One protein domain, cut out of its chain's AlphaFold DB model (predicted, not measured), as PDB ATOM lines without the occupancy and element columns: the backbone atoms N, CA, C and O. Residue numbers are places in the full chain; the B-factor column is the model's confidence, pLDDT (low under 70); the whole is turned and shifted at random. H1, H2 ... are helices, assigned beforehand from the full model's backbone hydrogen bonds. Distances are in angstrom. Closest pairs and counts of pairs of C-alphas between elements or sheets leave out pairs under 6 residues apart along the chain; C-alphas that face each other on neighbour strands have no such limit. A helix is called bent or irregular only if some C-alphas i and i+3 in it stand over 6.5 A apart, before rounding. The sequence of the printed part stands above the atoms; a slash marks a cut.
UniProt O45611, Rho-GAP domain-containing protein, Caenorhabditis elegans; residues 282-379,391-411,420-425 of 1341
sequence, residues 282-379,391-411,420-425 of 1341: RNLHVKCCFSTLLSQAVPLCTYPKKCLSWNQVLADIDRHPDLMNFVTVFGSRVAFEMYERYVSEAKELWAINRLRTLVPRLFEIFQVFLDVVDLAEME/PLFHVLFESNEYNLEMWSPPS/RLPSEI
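AT A GLANCE: This is residues 282 to 379, 391 to 411 and 420 to 425 of the 1341 residues of the protein "Rho-GAP domain-containing protein" of Caenorhabditis elegans (UniProt O45611). A long helix, H4, makes the shaft of a rod, with H1, H2 and H3 gathered crosswise round its beginning and H5 carrying the length on past its end. The short helices H6 and H7 lie along one side of this shaft, H6 near H5 and H7 near H4, and residues 370 to 379 stick out at the far end. The printed part has 125 residues with seven named helices, H1 to H7 in order along the chain, and no named strand; the class is all helix. It is extended, with a radius of gyration of the C-alphas of 21.3 A and spans of 67 by 27 by 21 A.

IN THESE COORDINATES: H4, residues 332 to 358, is the longest helix at 38.8 A, from C-alpha 332 at (132.820, 155.858, 88.140) to C-alpha 358 at (171.504, 152.888, 86.148). H3, residues 321 to 330, is 14.0 A long, and H2 is residues 310 to 317. H1, residues 282 to 297, is 23.0 A long and begins with C-alpha 282 at (132.407, 151.455, 105.537). H5, residues 361 to 370, is 14.3 A long. H6 is residues 393 to 396. H7, residues 404 to 407, is only just irregular, with C-alphas 404 and 407 6.6 A apart.

HOW THE PARTS SIT: H4 touches H3 with residues 334 to 335 alone, the closest C-alphas being those of Val 327 and Ala 335, 6.4 A apart; at 71 degrees they are only just about perpendicular. H3 touches H1, closest at the C-alphas of Phe 290 and Asp 322, 5.6 A, at a steep tilt of 49 degrees, opposite ways. H1 only just touches H2, with residue 297 alone and 3 pairs of C-alphas within 8 A; the closest are those of Ala 297 and Val 313, 6.7 A. H4 and H5 meet only through their link. H7 is close to H4 but not clearly touching, closest at the C-alphas of Ala 351 and Trp 407, 6.0 A. H6 is likewise close to H5 but not clearly touching, closest at the C-alphas of Ile 365 and Leu 396, 7.8 A. H6 and H7 are apart. Residues 397 to 398 pair with residues 421 to 422, parallel. In H1 to H5 every O i to N i+4 pair is within hydrogen-bond range; H6 and H7 are too short for such a pair, and their single O i to N i+3 pair is within range in H6 but not in H7.

THE WHOLE: The C-alphas farthest apart, those of Thr 328 and Val 372, are 66.9 A apart. Residues 380 to 390 are not printed, with 20.5 A between C-alphas 379 and 391, and residues 412 to 419 are not printed, with 16.3 A between C-alphas 411 and 420. The link from H1 to H2 is long, with 12 residues. The mean pLDDT of the printed part is 83.1; residues 300 to 301, 303 to 306 and 399 to 411 are under 70.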
ATOM      1  N   ARG A 282     132.897 152.265 106.669       92.93
ATOM      2  CA  ARG A 282     132.407 151.455 105.537       92.93
ATOM      3  C   ARG A 282     133.025 151.923 104.220       92.93
ATOM      4  O   ARG A 282     133.476 151.110 103.419       92.93
ATOM      5  N   ASN A 283     133.063 153.234 104.003       95.39
ATOM      6  CA  ASN A 283     133.616 153.832 102.794       95.39
ATOM      7  C   ASN A 283     135.134 153.564 102.681       95.39
ATOM      8  O   ASN A 283     135.609 153.269 101.587       95.39
ATOM      9  N   LEU A 284     135.890 153.586 103.787       94.33
ATOM     10  CA  LEU A 284     137.306 153.196 103.798       94.33
ATOM     11  C   LEU A 284     137.498 151.731 103.376       94.33
ATOM     12  O   LEU A 284     138.309 151.464 102.493       94.33
ATOM     13  N   HIS A 285     136.712 150.802 103.929       95.84
ATOM     14  CA  HIS A 285     136.761 149.385 103.547       95.84
ATOM     15  C   HIS A 285     136.506 149.177 102.042       95.84
ATOM     16  O   HIS A 285     137.279 148.483 101.386       95.84
ATOM     17  N   VAL A 286     135.507 149.862 101.467       96.74
ATOM     18  CA  VAL A 286     135.228 149.816 100.017       96.74
ATOM     19  C   VAL A 286     136.416 150.324  99.182       96.74
ATOM     20  O   VAL A 286     136.711 149.748  98.135       96.74
ATOM     21  N   LYS A 287     137.152 151.348  99.647       95.99
ATOM     22  CA  LYS A 287     138.397 151.778  98.981       95.99
ATOM     23  C   LYS A 287     139.484 150.710  99.039       95.99
ATOM     24  O   LYS A 287     140.129 150.471  98.022       95.99
ATOM     25  N   CYS A 288     139.681 150.064 100.188       95.92
ATOM     26  CA  CYS A 288     140.674 148.998 100.335       95.92
ATOM     27  C   CYS A 288     140.391 147.831  99.378       95.92
ATOM     28  O   CYS A 288     141.289 147.428  98.644       95.92
ATOM     29  N   CYS A 289     139.146 147.351  99.306       96.10
ATOM     30  CA  CYS A 289     138.766 146.255  98.408       96.10
ATOM     31  C   CYS A 289     139.017 146.591  96.929       96.10
ATOM     32  O   CYS A 289     139.614 145.791  96.209       96.10
ATOM     33  N   PHE A 290     138.658 147.800  96.481       95.96
ATOM     34  CA  PHE A 290     138.957 148.229  95.110       95.96
ATOM     35  C   PHE A 290     140.465 148.406  94.857       95.96
ATOM     36  O   PHE A 290     140.945 148.058  93.783       95.96
ATOM     37  N   SER A 291     141.236 148.865  95.850       92.69
ATOM     38  CA  SER A 291     142.701 148.931  95.752       92.69
ATOM     39  C   SER A 291     143.339 147.549  95.566       92.69
ATOM     40  O   SER A 291     144.282 147.412  94.788       92.69
ATOM     41  N   THR A 292     142.819 146.527  96.251       93.33
ATOM     42  CA  THR A 292     143.258 145.131  96.107       93.33
ATOM     43  C   THR A 292     142.851 144.542  94.753       93.33
ATOM     44  O   THR A 292     143.635 143.825  94.137       93.33
ATOM     45  N   LEU A 293     141.664 144.880  94.237       94.34
ATOM     46  CA  LEU A 293     141.249 144.480  92.889       94.34
ATOM     47  C   LEU A 293     142.158 145.095  91.809       94.34
ATOM     48  O   LEU A 293     142.578 144.398  90.886       94.34
ATOM     49  N   LEU A 294     142.509 146.380  91.939       91.46
ATOM     50  CA  LEU A 294     143.433 147.050  91.017       91.46
ATOM     51  C   LEU A 294     144.826 146.405  91.011       91.46
ATOM     52  O   LEU A 294     145.406 146.255  89.937       91.46
ATOM     53  N   SER A 295     145.347 145.974  92.165       87.85
ATOM     54  CA  SER A 295     146.668 145.332  92.235       87.85
ATOM     55  C   SER A 295     146.700 143.888  91.736       87.85
ATOM     56  O   SER A 295     147.750 143.421  91.292       87.85
ATOM     57  N   GLN A 296     145.555 143.202  91.729       87.98
ATOM     58  CA  GLN A 296     145.383 141.915  91.053       87.98
ATOM     59  C   GLN A 296     145.264 142.086  89.528       87.98
ATOM     60  O   GLN A 296     145.888 141.334  88.779       87.98
ATOM     61  N   ALA A 297     144.512 143.090  89.061       86.15
ATOM     62  CA  ALA A 297     144.305 143.355  87.634       86.15
ATOM     63  C   ALA A 297     145.536 143.973  86.936       86.15
ATOM     64  O   ALA A 297     145.805 143.676  85.772       86.15
ATOM     65  N   VAL A 298     146.306 144.816  87.636       82.55
ATOM     66  CA  VAL A 298     147.494 145.508  87.100       82.55
ATOM     67  C   VAL A 298     148.696 145.340  88.050       82.55
ATOM     68  O   VAL A 298     149.066 146.279  88.754       82.55
ATOM     69  N   PRO A 299     149.348 144.161  88.100       77.83
ATOM     70  CA  PRO A 299     150.435 143.920  89.050       77.83
ATOM     71  C   PRO A 299     151.653 144.818  88.782       77.83
ATOM     72  O   PRO A 299     152.286 144.712  87.727       77.83
ATOM     73  N   LEU A 300     152.023 145.657  89.761       68.77
ATOM     74  CA  LEU A 300     153.111 146.654  89.669       68.77
ATOM     75  C   LEU A 300     154.434 146.072  89.145       68.77
ATOM     76  O   LEU A 300     155.112 146.691  88.331       68.77
ATOM     77  N   CYS A 301     154.776 144.850  89.561       69.21
ATOM     78  CA  CYS A 301     155.984 144.131  89.140       69.21
ATOM     79  C   CYS A 301     156.031 143.786  87.637       69.21
ATOM     80  O   CYS A 301     157.081 143.393  87.130       69.21
ATOM     81  N   THR A 302     154.914 143.934  86.916       70.34
ATOM     82  CA  THR A 302     154.829 143.757  85.459       70.34
ATOM     83  C   THR A 302     154.850 145.077  84.683       70.34
ATOM     84  O   THR A 302     154.935 145.052  83.451       70.34
ATOM     85  N   TYR A 303     154.829 146.231  85.361       69.63
ATOM     86  CA  TYR A 303     155.040 147.521  84.709       69.63
ATOM     87  C   TYR A 303     156.501 147.632  84.218       69.63
ATOM     88  O   TYR A 303     157.425 147.223  84.925       69.63
ATOM     89  N   PRO A 304     156.755 148.160  83.005       65.62
ATOM     90  CA  PRO A 304     155.786 148.700  82.049       65.62
ATOM     91  C   PRO A 304     155.265 147.690  81.014       65.62
ATOM     92  O   PRO A 304     154.415 148.043  80.201       65.62
ATOM     93  N   LYS A 305     155.750 146.438  81.024       66.33
ATOM     94  CA  LYS A 305     155.422 145.404  80.019       66.33
ATOM     95  C   LYS A 305     153.918 145.120  79.895       66.33
ATOM     96  O   LYS A 305     153.470 144.718  78.827       66.33
ATOM     97  N   LYS A 306     153.145 145.346  80.963       66.71
ATOM     98  CA  LYS A 306     151.676 145.439  80.938       66.71
ATOM     99  C   LYS A 306     151.183 146.778  81.504       66.71
ATOM    100  O   LYS A 306     150.576 146.830  82.568       66.71
ATOM    101  N   CYS A 307     151.394 147.872  80.773       70.37
ATOM    102  CA  CYS A 307     150.631 149.103  80.997       70.37
ATOM    103  C   CYS A 307     149.265 148.997  80.291       70.37
ATOM    104  O   CYS A 307     149.116 149.431  79.150       70.37
ATOM    105  N   LEU A 308     148.278 148.387  80.954       75.38
ATOM    106  CA  LEU A 308     146.895 148.373  80.463       75.38
ATOM    107  C   LEU A 308     146.298 149.794  80.449       75.38
ATOM    108  O   LEU A 308     146.791 150.705  81.112       75.38
ATOM    109  N   SER A 309     145.224 149.979  79.683       84.34
ATOM    110  CA  SER A 309     144.358 151.161  79.732       84.34
ATOM    111  C   SER A 309     143.110 150.895  80.578       84.34
ATOM    112  O   SER A 309     142.709 149.744  80.753       84.34
ATOM    113  N   TRP A 310     142.435 151.950  81.048       89.99
ATOM    114  CA  TRP A 310     141.213 151.820  81.857       89.99
ATOM    115  C   TRP A 310     140.128 150.975  81.176       89.99
ATOM    116  O   TRP A 310     139.491 150.161  81.832       89.99
ATOM    117  N   ASN A 311     139.971 151.092  79.854       88.66
ATOM    118  CA  ASN A 311     139.006 150.292  79.094       88.66
ATOM    119  C   ASN A 311     139.374 148.798  79.048       88.66
ATOM    120  O   ASN A 311     138.481 147.960  79.001       88.66
ATOM    121  N   GLN A 312     140.669 148.460  79.058       87.94
ATOM    122  CA  GLN A 312     141.134 147.069  79.123       87.94
ATOM    123  C   GLN A 312     140.972 146.503  80.534       87.94
ATOM    124  O   GLN A 312     140.463 145.402  80.679       87.94
ATOM    125  N   VAL A 313     141.312 147.279  81.569       89.21
ATOM    126  CA  VAL A 313     141.065 146.884  82.965       89.21
ATOM    127  C   VAL A 313     139.568 146.672  83.204       89.21
ATOM    128  O   VAL A 313     139.177 145.625  83.706       89.21
ATOM    129  N   LEU A 314     138.709 147.601  82.769       90.90
ATOM    130  CA  LEU A 314     137.256 147.432  82.848       90.90
ATOM    131  C   LEU A 314     136.757 146.188  82.105       90.90
ATOM    132  O   LEU A 314     135.858 145.535  82.615       90.90
ATOM    133  N   ALA A 315     137.328 145.819  80.954       88.92
ATOM    134  CA  ALA A 315     136.924 144.593  80.258       88.92
ATOM    135  C   ALA A 315     137.130 143.325  81.116       88.92
ATOM    136  O   ALA A 315     136.322 142.401  81.023       88.92
ATOM    137  N   ASP A 316     138.144 143.322  81.988       86.85
ATOM    138  CA  ASP A 316     138.424 142.230  82.925       86.85
ATOM    139  C   ASP A 316     137.603 142.330  84.236       86.85
ATOM    140  O   ASP A 316     137.277 141.298  84.825       86.85
ATOM    141  N   ILE A 317     137.245 143.541  84.707       92.16
ATOM    142  CA  ILE A 317     136.639 143.756  86.045       92.16
ATOM    143  C   ILE A 317     135.238 144.410  86.099       92.16
ATOM    144  O   ILE A 317     134.724 144.586  87.203       92.16
ATOM    145  N   ASP A 318     134.586 144.726  84.971       88.19
ATOM    146  CA  ASP A 318     133.267 145.412  84.855       88.19
ATOM    147  C   ASP A 318     132.200 144.912  85.848       88.19
ATOM    148  O   ASP A 318     131.449 145.692  86.432       88.19
ATOM    149  N   ARG A 319     132.163 143.595  86.081       90.83
ATOM    150  CA  ARG A 319     131.159 142.924  86.925       90.83
ATOM    151  C   ARG A 319     131.686 142.471  88.284       90.83
ATOM    152  O   ARG A 319     131.006 141.710  88.971       90.83
ATOM    153  N   HIS A 320     132.888 142.891  88.676       95.85
ATOM    154  CA  HIS A 320     133.442 142.525  89.975       95.85
ATOM    155  C   HIS A 320     132.658 143.227  91.099       95.85
ATOM    156  O   HIS A 320     132.459 144.445  91.019       95.85
ATOM    157  N   PRO A 321     132.229 142.519  92.165       95.77
ATOM    158  CA  PRO A 321     131.403 143.107  93.220       95.77
ATOM    159  C   PRO A 321     132.058 144.333  93.870       95.77
ATOM    160  O   PRO A 321     131.366 145.312  94.138       95.77
ATOM    161  N   ASP A 322     133.381 144.332  94.049       96.11
ATOM    162  CA  ASP A 322     134.101 145.474  94.625       96.11
ATOM    163  C   ASP A 322     134.120 146.708  93.716       96.11
ATOM    164  O   ASP A 322     133.971 147.819  94.222       96.11
ATOM    165  N   LEU A 323     134.221 146.542  92.388       95.67
ATOM    166  CA  LEU A 323     134.077 147.663  91.453       95.67
ATOM    167  C   LEU A 323     132.649 148.211  91.511       95.67
ATOM    168  O   LEU A 323     132.465 149.415  91.674       95.67
ATOM    169  N   MET A 324     131.635 147.343  91.426       95.20
ATOM    170  CA  MET A 324     130.231 147.769  91.463       95.20
ATOM    171  C   MET A 324     129.886 148.487  92.779       95.20
ATOM    172  O   MET A 324     129.208 149.517  92.771       95.20
ATOM    173  N   ASN A 325     130.393 147.992  93.911       95.73
ATOM    174  CA  ASN A 325     130.238 148.609  95.228       95.73
ATOM    175  C   ASN A 325     130.987 149.954  95.312       95.73
ATOM    176  O   ASN A 325     130.414 150.953  95.747       95.73
ATOM    177  N   PHE A 326     132.226 150.029  94.813       97.29
ATOM    178  CA  PHE A 326     132.993 151.277  94.759       97.29
ATOM    179  C   PHE A 326     132.308 152.339  93.892       97.29
ATOM    180  O   PHE A 326     132.142 153.472  94.341       97.29
ATOM    181  N   VAL A 327     131.852 151.989  92.686       96.14
ATOM    182  CA  VAL A 327     131.108 152.897  91.797       96.14
ATOM    183  C   VAL A 327     129.796 153.341  92.452       96.14
ATOM    184  O   VAL A 327     129.465 154.524  92.414       96.14
ATOM    185  N   THR A 328     129.096 152.449  93.159       94.90
ATOM    186  CA  THR A 328     127.888 152.813  93.921       94.90
ATOM    187  C   THR A 328     128.187 153.828  95.034       94.90
ATOM    188  O   THR A 328     127.398 154.749  95.248       94.90
ATOM    189  N   VAL A 329     129.315 153.696  95.741       95.32
ATOM    190  CA  VAL A 329     129.661 154.528  96.913       95.32
ATOM    191  C   VAL A 329     130.385 155.835  96.554       95.32
ATOM    192  O   VAL A 329     130.155 156.848  97.217       95.32
ATOM    193  N   PHE A 330     131.237 155.835  95.524       95.73
ATOM    194  CA  PHE A 330     132.119 156.957  95.161       95.73
ATOM    195  C   PHE A 330     131.954 157.472  93.728       95.73
ATOM    196  O   PHE A 330     132.290 158.626  93.471       95.73
ATOM    197  N   GLY A 331     131.433 156.650  92.819       95.01
ATOM    198  CA  GLY A 331     131.200 157.010  91.422       95.01
ATOM    199  C   GLY A 331     132.305 156.545  90.474       95.01
ATOM    200  O   GLY A 331     133.473 156.406  90.849       95.01
ATOM    201  N   SER A 332     131.935 156.318  89.217       94.24
ATOM    202  CA  SER A 332     132.820 155.858  88.140       94.24
ATOM    203  C   SER A 332     133.979 156.819  87.873       94.24
ATOM    204  O   SER A 332     135.103 156.372  87.630       94.24
ATOM    205  N   ARG A 333     133.758 158.134  88.018       93.32
ATOM    206  CA  ARG A 333     134.822 159.153  87.935       93.32
ATOM    207  C   ARG A 333     135.907 158.929  88.989       93.32
ATOM    208  O   ARG A 333     137.088 159.013  88.671       93.32
ATOM    209  N   VAL A 334     135.518 158.620  90.228       94.98
ATOM    210  CA  VAL A 334     136.464 158.396  91.334       94.98
ATOM    211  C   VAL A 334     137.149 157.032  91.202       94.98
ATOM    212  O   VAL A 334     138.313 156.907  91.572       94.98
ATOM    213  N   ALA A 335     136.473 156.032  90.623       95.11
ATOM    214  CA  ALA A 335     137.089 154.743  90.301       95.11
ATOM    215  C   ALA A 335     138.207 154.915  89.258       95.11
ATOM    216  O   ALA A 335     139.314 154.412  89.450       95.11
ATOM    217  N   PHE A 336     137.947 155.708  88.212       94.70
ATOM    218  CA  PHE A 336     138.949 156.088  87.220       94.70
ATOM    219  C   PHE A 336     140.095 156.907  87.835       94.70
ATOM    220  O   PHE A 336     141.247 156.532  87.656       94.70
ATOM    221  N   GLU A 337     139.819 157.958  88.620       93.55
ATOM    222  CA  GLU A 337     140.874 158.746  89.289       93.55
ATOM    223  C   GLU A 337     141.763 157.887  90.207       93.55
ATOM    224  O   GLU A 337     142.977 158.092  90.262       93.55
ATOM    225  N   MET A 338     141.185 156.904  90.905       93.03
ATOM    226  CA  MET A 338     141.935 155.974  91.753       93.03
ATOM    227  C   MET A 338     142.784 154.991  90.932       93.03
ATOM    228  O   MET A 338     143.932 154.746  91.296       93.03
ATOM    229  N   TYR A 339     142.274 154.498  89.801       91.82
ATOM    230  CA  TYR A 339     143.058 153.727  88.830       91.82
ATOM    231  C   TYR A 339     144.214 154.548  88.231       91.82
ATOM    232  O   TYR A 339     145.348 154.078  88.174       91.82
ATOM    233  N   GLU A 340     143.964 155.791  87.814       89.81
ATOM    234  CA  GLU A 340     144.999 156.649  87.233       89.81
ATOM    235  C   GLU A 340     146.101 156.980  88.241       89.81
ATOM    236  O   GLU A 340     147.279 157.013  87.882       89.81
ATOM    237  N   ARG A 341     145.725 157.195  89.507       87.64
ATOM    238  CA  ARG A 341     146.667 157.360  90.615       87.64
ATOM    239  C   ARG A 341     147.506 156.099  90.822       87.64
ATOM    240  O   ARG A 341     148.726 156.201  90.873       87.64
ATOM    241  N   TYR A 342     146.864 154.931  90.874       87.54
ATOM    242  CA  TYR A 342     147.534 153.639  91.020       87.54
ATOM    243  C   TYR A 342     148.562 153.392  89.901       87.54
ATOM    244  O   TYR A 342     149.681 152.950  90.156       87.54
ATOM    245  N   VAL A 343     148.223 153.755  88.658       83.13
ATOM    246  CA  VAL A 343     149.160 153.693  87.527       83.13
ATOM    247  C   VAL A 343     150.286 154.728  87.646       83.13
ATOM    248  O   VAL A 343     151.409 154.393  87.284       83.13
ATOM    249  N   SER A 344     150.046 155.942  88.161       82.38
ATOM    250  CA  SER A 344     151.117 156.929  88.421       82.38
ATOM    251  C   SER A 344     152.132 156.401  89.434       82.38
ATOM    252  O   SER A 344     153.323 156.330  89.132       82.38
ATOM    253  N   GLU A 345     151.641 155.906  90.571       82.35
ATOM    254  CA  GLU A 345     152.459 155.314  91.634       82.35
ATOM    255  C   GLU A 345     153.260 154.102  91.094       82.35
ATOM    256  O   GLU A 345     154.430 153.920  91.439       82.35
ATOM    257  N   ALA A 346     152.709 153.336  90.138       78.33
ATOM    258  CA  ALA A 346     153.443 152.300  89.399       78.33
ATOM    259  C   ALA A 346     154.584 152.849  88.513       78.33
ATOM    260  O   ALA A 346     155.662 152.247  88.461       78.33
ATOM    261  N   LYS A 347     154.376 153.984  87.822       76.93
ATOM    262  CA  LYS A 347     155.423 154.633  87.008       76.93
ATOM    263  C   LYS A 347     156.564 155.138  87.878       76.93
ATOM    264  O   LYS A 347     157.724 154.912  87.548       76.93
ATOM    265  N   GLU A 348     156.228 155.788  88.987       78.34
ATOM    266  CA  GLU A 348     157.174 156.354  89.952       78.34
ATOM    267  C   GLU A 348     158.047 155.251  90.575       78.34
ATOM    268  O   GLU A 348     159.276 155.344  90.561       78.34
ATOM    269  N   LEU A 349     157.438 154.140  91.012       78.76
ATOM    270  CA  LEU A 349     158.160 152.963  91.515       78.76
ATOM    271  C   LEU A 349     159.101 152.344  90.469       78.76
ATOM    272  O   LEU A 349     160.214 151.926  90.804       78.76
ATOM    273  N   TRP A 350     158.690 152.283  89.199       79.15
ATOM    274  CA  TRP A 350     159.555 151.797  88.122       79.15
ATOM    275  C   TRP A 350     160.702 152.762  87.813       79.15
ATOM    276  O   TRP A 350     161.841 152.315  87.678       79.15
ATOM    277  N   ALA A 351     160.434 154.068  87.764       75.46
ATOM    278  CA  ALA A 351     161.442 155.104  87.565       75.46
ATOM    279  C   ALA A 351     162.522 155.053  88.659       75.46
ATOM    280  O   ALA A 351     163.710 154.976  88.347       75.46
ATOM    281  N   ILE A 352     162.120 154.987  89.934       79.23
ATOM    282  CA  ILE A 352     163.033 154.876  91.083       79.23
ATOM    283  C   ILE A 352     163.894 153.605  90.993       79.23
ATOM    284  O   ILE A 352     165.108 153.658  91.201       79.23
ATOM    285  N   ASN A 353     163.305 152.460  90.636       79.56
ATOM    286  CA  ASN A 353     164.066 151.217  90.497       79.56
ATOM    287  C   ASN A 353     164.979 151.209  89.256       79.56
ATOM    288  O   ASN A 353     166.088 150.681  89.337       79.56
ATOM    289  N   ARG A 354     164.589 151.858  88.148       79.44
ATOM    290  CA  ARG A 354     165.457 152.074  86.977       79.44
ATOM    291  C   ARG A 354     166.654 152.955  87.346       79.44
ATOM    292  O   ARG A 354     167.780 152.572  87.036       79.44
ATOM    293  N   LEU A 355     166.459 154.048  88.093       82.55
ATOM    294  CA  LEU A 355     167.566 154.867  88.610       82.55
ATOM    295  C   LEU A 355     168.529 154.067  89.487       82.55
ATOM    296  O   LEU A 355     169.732 154.105  89.241       82.55
ATOM    297  N   ARG A 356     168.015 153.292  90.451       83.74
ATOM    298  CA  ARG A 356     168.837 152.439  91.333       83.74
ATOM    299  C   ARG A 356     169.746 151.473  90.564       83.74
ATOM    300  O   ARG A 356     170.834 151.176  91.040       83.74
ATOM    301  N   THR A 357     169.333 151.013  89.380       82.89
ATOM    302  CA  THR A 357     170.154 150.145  88.512       82.89
ATOM    303  C   THR A 357     171.060 150.881  87.519       82.89
ATOM    304  O   THR A 357     172.028 150.290  87.047       82.89
ATOM    305  N   LEU A 358     170.763 152.137  87.171       85.97
ATOM    306  CA  LEU A 358     171.504 152.888  86.148       85.97
ATOM    307  C   LEU A 358     172.524 153.875  86.735       85.97
ATOM    308  O   LEU A 358     173.616 154.000  86.191       85.97
ATOM    309  N   VAL A 359     172.208 154.540  87.850       89.47
ATOM    310  CA  VAL A 359     173.079 155.554  88.473       89.47
ATOM    311  C   VAL A 359     174.451 154.995  88.897       89.47
ATOM    312  O   VAL A 359     175.444 155.651  88.590       89.47
ATOM    313  N   PRO A 360     174.582 153.797  89.513       87.53
ATOM    314  CA  PRO A 360     175.898 153.265  89.892       87.53
ATOM    315  C   PRO A 360     176.841 153.026  88.701       87.53
ATOM    316  O   PRO A 360     178.048 153.219  88.824       87.53
ATOM    317  N   ARG A 361     176.292 152.685  87.525       90.71
ATOM    318  CA  ARG A 361     177.063 152.456  86.287       90.71
ATOM    319  C   ARG A 361     177.740 153.720  85.749       90.71
ATOM    320  O   ARG A 361     178.620 153.629  84.899       90.71
ATOM    321  N   LEU A 362     177.364 154.901  86.244       92.60
ATOM    322  CA  LEU A 362     178.048 156.143  85.891       92.60
ATOM    323  C   LEU A 362     179.502 156.167  86.376       92.60
ATOM    324  O   LEU A 362     180.327 156.762  85.700       92.60
ATOM    325  N   PHE A 363     179.845 155.475  87.469       93.24
ATOM    326  CA  PHE A 363     181.227 155.410  87.958       93.24
ATOM    327  C   PHE A 363     182.155 154.686  86.962       93.24
ATOM    328  O   PHE A 363     183.236 155.181  86.650       93.24
ATOM    329  N   GLU A 364     181.696 153.561  86.398       89.40
ATOM    330  CA  GLU A 364     182.384 152.818  85.325       89.40
ATOM    331  C   GLU A 364     182.555 153.691  84.071       89.40
ATOM    332  O   GLU A 364     183.603 153.696  83.428       89.40
ATOM    333  N   ILE A 365     181.530 154.478  83.736       90.56
ATOM    334  CA  ILE A 365     181.573 155.427  82.621       90.56
ATOM    335  C   ILE A 365     182.559 156.574  82.884       90.56
ATOM    336  O   ILE A 365     183.315 156.936  81.984       90.56
ATOM    337  N   PHE A 366     182.609 157.128  84.096       94.03
ATOM    338  CA  PHE A 366     183.533 158.211  84.431       94.03
ATOM    339  C   PHE A 366     184.996 157.759  84.350       94.03
ATOM    340  O   PHE A 366     185.825 158.543  83.896       94.03
ATOM    341  N   GLN A 367     185.308 156.489  84.641       90.26
ATOM    342  CA  GLN A 367     186.629 155.917  84.340       90.26
ATOM    343  C   GLN A 367     186.956 155.982  82.835       90.26
ATOM    344  O   GLN A 367     188.035 156.433  82.464       90.26
ATOM    345  N   VAL A 368     186.021 155.614  81.950       88.61
ATOM    346  CA  VAL A 368     186.257 155.619  80.490       88.61
ATOM    347  C   VAL A 368     186.472 157.028  79.919       88.61
ATOM    348  O   VAL A 368     187.227 157.181  78.960       88.61
ATOM    349  N   PHE A 369     185.821 158.056  80.472       88.62
ATOM    350  CA  PHE A 369     185.932 159.428  79.956       88.62
ATOM    351  C   PHE A 369     186.975 160.299  80.678       88.62
ATOM    352  O   PHE A 369     187.552 161.173  80.040       88.62
ATOM    353  N   LEU A 370     187.189 160.127  81.987       90.88
ATOM    354  CA  LEU A 370     187.813 161.153  82.841       90.88
ATOM    355  C   LEU A 370     189.106 160.704  83.550       90.88
ATOM    356  O   LEU A 370     189.783 161.540  84.145       90.88
ATOM    357  N   ASP A 371     189.500 159.428  83.476       78.83
ATOM    358  CA  ASP A 371     190.654 158.887  84.225       78.83
ATOM    359  C   ASP A 371     192.022 159.492  83.827       78.83
ATOM    360  O   ASP A 371     192.966 159.479  84.614       78.83
ATOM    361  N   VAL A 372     192.117 160.123  82.650       78.47
ATOM    362  CA  VAL A 372     193.306 160.875  82.184       78.47
ATOM    363  C   VAL A 372     193.195 162.401  82.333       78.47
ATOM    364  O   VAL A 372     194.137 163.119  82.009       78.47
ATOM    365  N   VAL A 373     192.060 162.916  82.810       82.64
ATOM    366  CA  VAL A 373     191.784 164.361  82.933       82.64
ATOM    367  C   VAL A 373     192.236 164.864  84.312       82.64
ATOM    368  O   VAL A 373     192.309 164.083  85.267       82.64
ATOM    369  N   ASP A 374     192.562 166.152  84.457       85.52
ATOM    370  CA  ASP A 374     192.713 166.744  85.793       85.52
ATOM    371  C   ASP A 374     191.333 166.972  86.427       85.52
ATOM    372  O   ASP A 374     190.418 167.508  85.808       85.52
ATOM    373  N   LEU A 375     191.182 166.517  87.668       89.07
ATOM    374  CA  LEU A 375     189.921 166.496  88.401       89.07
ATOM    375  C   LEU A 375     189.974 167.364  89.674       89.07
ATOM    376  O   LEU A 375     188.994 167.402  90.424       89.07
ATOM    377  N   ALA A 376     191.100 168.038  89.944       84.71
ATOM    378  CA  ALA A 376     191.318 168.807  91.172       84.71
ATOM    379  C   ALA A 376     190.291 169.940  91.356       84.71
ATOM    380  O   ALA A 376     189.704 170.065  92.434       84.71
ATOM    381  N   GLU A 377     190.011 170.689  90.286       85.65
ATOM    382  CA  GLU A 377     189.076 171.829  90.275       85.65
ATOM    383  C   GLU A 377     187.890 171.645  89.304       85.65
ATOM    384  O   GLU A 377     187.075 172.550  89.145       85.65
ATOM    385  N   MET A 378     187.764 170.481  88.649       91.09
ATOM    386  CA  MET A 378     186.743 170.274  87.613       91.09
ATOM    387  C   MET A 378     185.324 170.165  88.193       91.09
ATOM    388  O   MET A 378     185.011 169.241  88.947       91.09
ATOM    389  N   GLU A 379     184.437 171.064  87.766       91.54
ATOM    390  CA  GLU A 379     183.015 171.040  88.118       91.54
ATOM    391  C   GLU A 379     182.226 169.954  87.363       91.54
ATOM    392  O   GLU A 379     182.556 169.564  86.241       91.54
ATOM    393  N   PRO A 391     184.497 161.329  71.663       87.26
ATOM    394  CA  PRO A 391     184.021 160.458  70.575       87.26
ATOM    395  C   PRO A 391     183.223 159.215  71.001       87.26
ATOM    396  O   PRO A 391     182.398 158.718  70.235       87.26
ATOM    397  N   LEU A 392     183.435 158.708  72.223       87.88
ATOM    398  CA  LEU A 392     182.699 157.555  72.756       87.88
ATOM    399  C   LEU A 392     181.309 157.900  73.327       87.88
ATOM    400  O   LEU A 392     180.590 156.983  73.729       87.88
ATOM    401  N   PHE A 393     180.893 159.173  73.358       89.31
ATOM    402  CA  PHE A 393     179.614 159.580  73.956       89.31
ATOM    403  C   PHE A 393     178.426 158.829  73.352       89.31
ATOM    404  O   PHE A 393     177.680 158.173  74.072       89.31
ATOM    405  N   HIS A 394     178.306 158.820  72.023       85.56
ATOM    406  CA  HIS A 394     177.228 158.115  71.322       85.56
ATOM    407  C   HIS A 394     177.340 156.579  71.387       85.56
ATOM    408  O   HIS A 394     176.372 155.889  71.072       85.56
ATOM    409  N   VAL A 395     178.487 156.028  71.805       84.43
ATOM    410  CA  VAL A 395     178.681 154.578  71.999       84.43
ATOM    411  C   VAL A 395     178.138 154.130  73.359       84.43
ATOM    412  O   VAL A 395     177.572 153.043  73.463       84.43
ATOM    413  N   LEU A 396     178.277 154.969  74.392       84.34
ATOM    414  CA  LEU A 396     177.895 154.653  75.775       84.34
ATOM    415  C   LEU A 396     176.553 155.267  76.203       84.34
ATOM    416  O   LEU A 396     175.866 154.692  77.046       84.34
ATOM    417  N   PHE A 397     176.138 156.379  75.594       86.55
ATOM    418  CA  PHE A 397     174.854 157.027  75.850       86.55
ATOM    419  C   PHE A 397     173.891 156.919  74.661       86.55
ATOM    420  O   PHE A 397     174.290 156.955  73.495       86.55
ATOM    421  N   GLU A 398     172.602 156.799  74.966       77.34
ATOM    422  CA  GLU A 398     171.483 156.981  74.043       77.34
ATOM    423  C   GLU A 398     171.215 158.476  73.850       77.34
ATOM    424  O   GLU A 398     171.051 159.226  74.813       77.34
ATOM    425  N   SER A 399     171.197 158.911  72.591       59.16
ATOM    426  CA  SER A 399     171.054 160.315  72.200       59.16
ATOM    427  C   SER A 399     169.615 160.603  71.771       59.16
ATOM    428  O   SER A 399     169.329 160.679  70.579       59.16
ATOM    429  N   ASN A 400     168.709 160.732  72.742       54.91
ATOM    430  CA  ASN A 400     167.354 161.213  72.484       54.91
ATOM    431  C   ASN A 400     167.337 162.748  72.514       54.91
ATOM    432  O   ASN A 400     167.883 163.376  73.421       54.91
ATOM    433  N   GLU A 401     166.701 163.373  71.526       42.51
ATOM    434  CA  GLU A 401     166.594 164.834  71.452       42.51
ATOM    435  C   GLU A 401     165.525 165.345  72.429       42.51
ATOM    436  O   GLU A 401     164.364 165.533  72.071       42.51
ATOM    437  N   TYR A 402     165.920 165.545  73.691       43.18
ATOM    438  CA  TYR A 402     165.130 166.190  74.755       43.18
ATOM    439  C   TYR A 402     163.756 165.568  75.066       43.18
ATOM    440  O   TYR A 402     162.945 166.169  75.777       43.18
ATOM    441  N   ASN A 403     163.482 164.354  74.589       43.27
ATOM    442  CA  ASN A 403     162.208 163.703  74.849       43.27
ATOM    443  C   ASN A 403     162.162 163.172  76.295       43.27
ATOM    444  O   ASN A 403     162.936 162.297  76.680       43.27
ATOM    445  N   LEU A 404     161.209 163.663  77.094       47.02
ATOM    446  CA  LEU A 404     161.001 163.290  78.509       47.02
ATOM    447  C   LEU A 404     160.575 161.817  78.720       47.02
ATOM    448  O   LEU A 404     160.317 161.386  79.844       47.02
ATOM    449  N   GLU A 405     160.550 161.029  77.646       49.15
ATOM    450  CA  GLU A 405     160.312 159.587  77.615       49.15
ATOM    451  C   GLU A 405     161.378 158.727  78.322       49.15
ATOM    452  O   GLU A 405     161.148 157.528  78.449       49.15
ATOM    453  N   MET A 406     162.460 159.277  78.903       50.27
ATOM    454  CA  MET A 406     163.335 158.506  79.821       50.27
ATOM    455  C   MET A 406     162.535 157.818  80.955       50.27
ATOM    456  O   MET A 406     162.920 156.748  81.438       50.27
ATOM    457  N   TRP A 407     161.409 158.418  81.357       55.75
ATOM    458  CA  TRP A 407     160.478 157.904  82.373       55.75
ATOM    459  C   TRP A 407     159.308 157.081  81.803       55.75
ATOM    460  O   TRP A 407     158.473 156.575  82.559       55.75
ATOM    461  N   SER A 408     159.244 156.925  80.484       52.43
ATOM    462  CA  SER A 408     158.298 156.054  79.786       52.43
ATOM    463  C   SER A 408     158.957 154.711  79.439       52.43
ATOM    464  O   SER A 408     160.179 154.622  79.326       52.43
ATOM    465  N   PRO A 409     158.179 153.631  79.248       50.92
ATOM    466  CA  PRO A 409     158.687 152.460  78.542       50.92
ATOM    467  C   PRO A 409     159.208 152.816  77.144       50.92
ATOM    468  O   PRO A 409     158.488 153.504  76.417       50.92
ATOM    469  N   PRO A 410     160.356 152.262  76.709       52.48
ATOM    470  CA  PRO A 410     160.685 152.231  75.290       52.48
ATOM    471  C   PRO A 410     159.605 151.443  74.535       52.48
ATOM    472  O   PRO A 410     159.143 150.391  74.991       52.48
ATOM    473  N   SER A 411     159.189 151.967  73.384       47.63
ATOM    474  CA  SER A 411     158.083 151.430  72.578       47.63
ATOM    475  C   SER A 411     158.375 150.049  71.974       47.63
ATOM    476  O   SER A 411     157.445 149.293  71.689       47.63
ATOM    477  N   ARG A 420     173.925 150.658  76.868       77.21
ATOM    478  CA  ARG A 420     173.811 152.123  76.821       77.21
ATOM    479  C   ARG A 420     172.992 152.695  77.982       77.21
ATOM    480  O   ARG A 420     172.282 151.983  78.695       77.21
ATOM    481  N   LEU A 421     173.179 153.991  78.216       83.77
ATOM    482  CA  LEU A 421     172.528 154.777  79.265       83.77
ATOM    483  C   LEU A 421     171.784 155.975  78.647       83.77
ATOM    484  O   LEU A 421     172.342 156.619  77.762       83.77
ATOM    485  N   PRO A 422     170.568 156.335  79.097       81.28
ATOM    486  CA  PRO A 422     169.895 157.550  78.631       81.28
ATOM    487  C   PRO A 422     170.729 158.793  78.961       81.28
ATOM    488  O   PRO A 422     171.153 158.951  80.108       81.28
ATOM    489  N   SER A 423     170.997 159.671  77.987       84.91
ATOM    490  CA  SER A 423     171.867 160.843  78.197       84.91
ATOM    491  C   SER A 423     171.348 161.816  79.268       84.91
ATOM    492  O   SER A 423     172.123 162.519  79.919       84.91
ATOM    493  N   GLU A 424     170.038 161.804  79.509       81.44
ATOM    494  CA  GLU A 424     169.331 162.639  80.476       81.44
ATOM    495  C   GLU A 424     169.656 162.245  81.927       81.44
ATOM    496  O   GLU A 424     169.460 163.054  82.834       81.44
ATOM    497  N   ILE A 425     170.232 161.057  82.167       86.42
ATOM    498  CA  ILE A 425     170.719 160.654  83.496       86.42
ATOM    499  C   ILE A 425     171.786 161.627  84.028       86.42
ATOM    500  O   ILE A 425     171.874 161.857  85.233       86.42
TER     501      ILE A 425